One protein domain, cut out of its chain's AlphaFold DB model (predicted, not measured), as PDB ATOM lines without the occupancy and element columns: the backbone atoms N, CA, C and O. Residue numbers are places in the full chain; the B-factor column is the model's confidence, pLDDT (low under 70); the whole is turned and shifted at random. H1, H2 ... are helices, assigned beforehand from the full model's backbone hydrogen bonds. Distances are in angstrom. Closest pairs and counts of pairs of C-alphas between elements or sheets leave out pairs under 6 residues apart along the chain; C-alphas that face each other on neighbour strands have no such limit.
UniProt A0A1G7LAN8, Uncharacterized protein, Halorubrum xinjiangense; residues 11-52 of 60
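What this domain is: This is residues 11 to 52 of the 60 residues of an uncharacterized protein of Halorubrum xinjiangense (UniProt A0A1G7LAN8). What is the shape? One long helix, H2, and a short one, H1, meet near their ends as an L, with the loop of residues 18 to 28 at the corner; residues 36 to 52 stick out free. What makes it up? The printed part has 42 residues with two named helices, H1 then H2, and no named strand: all helix. How compact is it? It is only just loose, close to extended, with a radius of gyration of the C-alphas of 13.3 A and spans of 40 by 21 by 14 A.

How they stand to each other: Where do the helices meet? H2, residues 29 to 51, only just touches H1, residues 11 to 17, with 3 pairs of C-alphas within 8 A and with its residues 29 to 32 alone. The closest C-alphas, of Asp 17 and Arg 29, are 7.1 A apart. At what angle? They stand about perpendicular, at 78 degrees. And their backbones? In H1 and H2 every O i to N i+4 pair is within hydrogen-bond range.

Where its parts are: Where is H2? It runs 33.2 A, from C-alpha 29 at (86.615, 62.909, 125.400) to C-alpha 51. Where is H1? It runs 9.9 A, from C-alpha 11 at (91.361, 58.495, 112.580) to C-alpha 17.

The domain as a whole: How large? The farthest C-alphas, of Asp 22 and Gly 52, are 40.9 A apart. Any cut or weak place? The printed part has no cut, its link H1 to H2 is long, and no printed residue is under 70 in pLDDT.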
ATOM      1  N   GLU A  11      91.583  57.211 113.261       96.75
ATOM      2  CA  GLU A  11      91.361  58.495 112.580       96.75
ATOM      3  C   GLU A  11      90.203  59.303 113.189       96.75
ATOM      4  O   GLU A  11      90.339  60.497 113.415       96.75
ATOM      5  N   LEU A  12      89.099  58.647 113.569       93.81
ATOM      6  CA  LEU A  12      87.967  59.328 114.208       93.81
ATOM      7  C   LEU A  12      88.271  59.744 115.648       93.81
ATOM      8  O   LEU A  12      87.699  60.713 116.146       93.81
ATOM      9  N   LEU A  13      89.124  58.986 116.342       92.38
ATOM     10  CA  LEU A  13      89.576  59.358 117.677       92.38
ATOM     11  C   LEU A  13      90.504  60.574 117.614       92.38
ATOM     12  O   LEU A  13      90.371  61.465 118.448       92.38
ATOM     13  N   ASP A  14      91.393  60.613 116.625       94.25
ATOM     14  CA  ASP A  14      92.305  61.732 116.404       94.25
ATOM     15  C   ASP A  14      91.516  63.010 116.064       94.25
ATOM     16  O   ASP A  14      91.699  64.029 116.729       94.25
ATOM     17  N   ASP A  15      90.544  62.929 115.147       92.12
ATOM     18  CA  ASP A  15      89.639  64.042 114.810       92.12
ATOM     19  C   ASP A  15      88.853  64.546 116.037       92.12
ATOM     20  O   ASP A  15      88.636  65.746 116.224       92.12
ATOM     21  N   LEU A  16      88.403  63.630 116.904       90.56
ATOM     22  CA  LEU A  16      87.716  63.998 118.142       90.56
ATOM     23  C   LEU A  16      88.658  64.731 119.102       90.56
ATOM     24  O   LEU A  16      88.246  65.698 119.747       90.56
ATOM     25  N   ASP A  17      89.902  64.271 119.211       90.44
ATOM     26  CA  ASP A  17      90.904  64.846 120.101       90.44
ATOM     27  C   ASP A  17      91.332  66.255 119.678       90.44
ATOM     28  O   ASP A  17      91.584  67.084 120.552       90.44
ATOM     29  N   GLU A  18      91.296  66.592 118.384       91.31
ATOM     30  CA  GLU A  18      91.480  67.976 117.909       91.31
ATOM     31  C   GLU A  18      90.437  68.958 118.481       91.31
ATOM     32  O   GLU A  18      90.626  70.179 118.470       91.31
ATOM     33  N   HIS A  19      89.318  68.447 118.997       87.94
ATOM     34  CA  HIS A  19      88.246  69.235 119.598       87.94
ATOM     35  C   HIS A  19      88.206  69.163 121.134       87.94
ATOM     36  O   HIS A  19      87.311  69.770 121.738       87.94
ATOM     37  N   VAL A  20      89.158  68.467 121.768       89.75
ATOM     38  CA  VAL A  20      89.229  68.239 123.221       89.75
ATOM     39  C   VAL A  20      90.454  68.922 123.849       89.75
ATOM     40  O   VAL A  20      91.572  68.773 123.373       89.75
ATOM     41  N   GLY A  21      90.254  69.652 124.950       83.69
ATOM     42  CA  GLY A  21      91.300  70.427 125.627       83.69
ATOM     43  C   GLY A  21      90.781  71.738 126.226       83.69
ATOM     44  O   GLY A  21      89.634  72.124 126.005       83.69
ATOM     45  N   ASP A  22      91.637  72.427 126.980       72.94
ATOM     46  CA  ASP A  22      91.250  73.606 127.773       72.94
ATOM     47  C   ASP A  22      90.855  74.831 126.921       72.94
ATOM     48  O   ASP A  22      90.020  75.628 127.345       72.94
ATOM     49  N   ASP A  23      91.397  74.951 125.703       74.25
ATOM     50  CA  ASP A  23      91.138  76.065 124.772       74.25
ATOM     51  C   ASP A  23      90.166  75.705 123.627       74.25
ATOM     52  O   ASP A  23      89.999  76.464 122.668       74.25
ATOM     53  N   VAL A  24      89.529  74.533 123.687       77.06
ATOM     54  CA  VAL A  24      88.656  74.010 122.620       77.06
ATOM     55  C   VAL A  24      87.262  73.652 123.152       77.06
ATOM     56  O   VAL A  24      86.882  74.008 124.262       77.06
ATOM     57  N   LYS A  25      86.421  73.033 122.313       78.25
ATOM     58  CA  LYS A  25      84.973  72.909 122.554       78.25
ATOM     59  C   LYS A  25      84.599  71.968 123.701       78.25
ATOM     60  O   LYS A  25      83.484  72.084 124.207       78.25
ATOM     61  N   PHE A  26      85.475  71.038 124.084       87.94
ATOM     62  CA  PHE A  26      85.170  70.000 125.067       87.94
ATOM     63  C   PHE A  26      86.295  69.821 126.081       87.94
ATOM     64  O   PHE A  26      87.462  69.722 125.717       87.94
ATOM     65  N   VAL A  27      85.931  69.666 127.357       87.75
ATOM     66  CA  VAL A  27      86.903  69.530 128.459       87.75
ATOM     67  C   VAL A  27      87.619  68.173 128.432       87.75
ATOM     68  O   VAL A  27      88.762  68.042 128.852       87.75
ATOM     69  N   ASN A  28      86.940  67.118 127.976       89.88
ATOM     70  CA  ASN A  28      87.512  65.778 127.825       89.88
ATOM     71  C   ASN A  28      86.717  64.958 126.797       89.88
ATOM     72  O   ASN A  28      85.582  65.296 126.461       89.88
ATOM     73  N   ARG A  29      87.269  63.816 126.364       91.25
ATOM     74  CA  ARG A  29      86.615  62.909 125.400       91.25
ATOM     75  C   ARG A  29      85.221  62.462 125.839       91.25
ATOM     76  O   ARG A  29      84.305  62.402 125.027       91.25
ATOM     77  N   SER A  30      85.032  62.161 127.127       91.56
ATOM     78  CA  SER A  30      83.709  61.755 127.628       91.56
ATOM     79  C   SER A  30      82.698  62.896 127.525       91.56
ATOM     80  O   SER A  30      81.523  62.653 127.270       91.56
ATOM     81  N   ASP A  31      83.142  64.136 127.697       92.00
ATOM     82  CA  ASP A  31      82.308  65.319 127.540       92.00
ATOM     83  C   ASP A  31      81.909  65.561 126.082       92.00
ATOM     84  O   ASP A  31      80.728  65.766 125.788       92.00
ATOM     85  N   ALA A  32      82.868  65.408 125.167       92.56
ATOM     86  CA  ALA A  32      82.638  65.475 123.729       92.56
ATOM     87  C   ALA A  32      81.623  64.421 123.258       92.56
ATOM     88  O   ALA A  32      80.663  64.744 122.554       92.56
ATOM     89  N   ILE A  33      81.782  63.171 123.710       92.62
ATOM     90  CA  ILE A  33      80.887  62.061 123.357       92.62
ATOM     91  C   ILE A  33      79.478  62.305 123.909       92.62
ATOM     92  O   ILE A  33      78.504  62.212 123.165       92.62
ATOM     93  N   ARG A  34      79.342  62.666 125.193       92.38
ATOM     94  CA  ARG A  34      78.023  62.928 125.801       92.38
ATOM     95  C   ARG A  34      77.293  64.077 125.113       92.38
ATOM     96  O   ARG A  34      76.095  63.966 124.871       92.38
ATOM     97  N   THR A  35      78.005  65.157 124.799       93.12
ATOM     98  CA  THR A  35      77.421  66.323 124.127       93.12
ATOM     99  C   THR A  35      76.980  65.975 122.710       93.12
ATOM    100  O   THR A  35      75.876  66.334 122.306       93.12
ATOM    101  N   SER A  36      77.798  65.215 121.980       91.69
ATOM    102  CA  SER A  36      77.468  64.752 120.626       91.69
ATOM    103  C   SER A  36      76.238  63.843 120.608       91.69
ATOM    104  O   SER A  36      75.357  64.025 119.768       91.69
ATOM    105  N   ILE A  37      76.139  62.907 121.561       94.31
ATOM    106  CA  ILE A  37      74.969  62.029 121.699       94.31
ATOM    107  C   ILE A  37      73.719  62.858 121.999       94.31
ATOM    108  O   ILE A  37      72.726  62.701 121.299       94.31
ATOM    109  N   ARG A  38      73.773  63.769 122.983       94.81
ATOM    110  CA  ARG A  38      72.627  64.625 123.329       94.81
ATOM    111  C   ARG A  38      72.157  65.437 122.128       94.81
ATOM    112  O   ARG A  38      71.001  65.330 121.759       94.81
ATOM    113  N   LYS A  39      73.074  66.124 121.448       94.69
ATOM    114  CA  LYS A  39      72.740  66.906 120.255       94.69
ATOM    115  C   LYS A  39      72.111  66.051 119.152       94.69
ATOM    116  O   LYS A  39      71.235  66.523 118.442       94.69
ATOM    117  N   THR A  40      72.573  64.812 118.985       96.06
ATOM    118  CA  THR A  40      71.997  63.890 117.998       96.06
ATOM    119  C   THR A  40      70.573  63.497 118.367       96.06
ATOM    120  O   THR A  40      69.720  63.508 117.489       96.06
ATOM    121  N   LEU A  41      70.312  63.190 119.638       95.19
ATOM    122  CA  LEU A  41      68.968  62.872 120.121       95.19
ATOM    123  C   LEU A  41      68.032  64.078 119.997       95.19
ATOM    124  O   LEU A  41      66.981  63.933 119.391       95.19
ATOM    125  N   ASP A  42      68.470  65.268 120.414       93.25
ATOM    126  CA  ASP A  42      67.679  66.498 120.285       93.25
ATOM    127  C   ASP A  42      67.274  66.747 118.812       93.25
ATOM    128  O   ASP A  42      66.131  67.079 118.513       93.25
ATOM    129  N   MET A  43      68.190  66.517 117.856       94.56
ATOM    130  CA  MET A  43      67.882  66.629 116.422       94.56
ATOM    131  C   MET A  43      66.870  65.582 115.939       94.56
ATOM    132  O   MET A  43      66.085  65.872 115.037       94.56
ATOM    133  N   LEU A  44      66.915  64.359 116.472       92.69
ATOM    134  CA  LEU A  44      65.958  63.309 116.119       92.69
ATOM    135  C   LEU A  44      64.572  63.621 116.687       92.69
ATOM    136  O   LEU A  44      63.593  63.502 115.955       92.69
ATOM    137  N   ASP A  45      64.508  64.119 117.920       89.69
ATOM    138  CA  ASP A  45      63.264  64.540 118.562       89.69
ATOM    139  C   ASP A  45      62.599  65.680 117.768       89.69
ATOM    140  O   ASP A  45      61.421  65.593 117.419       89.69
ATOM    141  N   GLU A  46      63.363  66.699 117.350       90.94
ATOM    142  CA  GLU A  46      62.865  67.784 116.485       90.94
ATOM    143  C   GLU A  46      62.306  67.274 115.139       90.94
ATOM    144  O   GLU A  46      61.352  67.831 114.574       90.94
ATOM    145  N   ILE A  47      62.920  66.229 114.578       91.25
ATOM    146  CA  ILE A  47      62.457  65.590 113.341       91.25
ATOM    147  C   ILE A  47      61.145  64.845 113.603       91.25
ATOM    148  O   ILE A  47      60.200  64.981 112.818       91.25
ATOM    149  N   ASP A  48      61.059  64.082 114.687       87.44
ATOM    150  CA  ASP A  48      59.869  63.307 115.026       87.44
ATOM    151  C   ASP A  48      58.670  64.198 115.367       87.44
ATOM    152  O   ASP A  48      57.562  63.927 114.890       87.44
ATOM    153  N   GLU A  49      58.890  65.323 116.050       88.25
ATOM    154  CA  GLU A  49      57.888  66.375 116.254       88.25
ATOM    155  C   GLU A  49      57.335  66.903 114.929       88.25
ATOM    156  O   GLU A  49      56.118  66.959 114.722       88.25
ATOM    157  N   ARG A  50      58.219  67.230 113.979       86.19
ATOM    158  CA  ARG A  50      57.818  67.741 112.659       86.19
ATOM    159  C   ARG A  50      57.008  66.726 111.856       86.19
ATOM    160  O   ARG A  50      56.131  67.112 111.083       86.19
ATOM    161  N   HIS A  51      57.321  65.443 111.995       86.69
ATOM    162  CA  HIS A  51      56.645  64.367 111.274       86.69
ATOM    163  C   HIS A  51      55.429  63.795 112.015       86.69
ATOM    164  O   HIS A  51      54.776  62.902 111.472       86.69
ATOM    165  N   GLY A  52      55.099  64.308 113.208       79.62
ATOM    166  CA  GLY A  52      53.964  63.850 114.013       79.62
ATOM    167  C   GLY A  52      54.144  62.440 114.583       79.62
ATOM    168  O   GLY A  52      53.153  61.736 114.761       79.62
TER     169      GLY A  52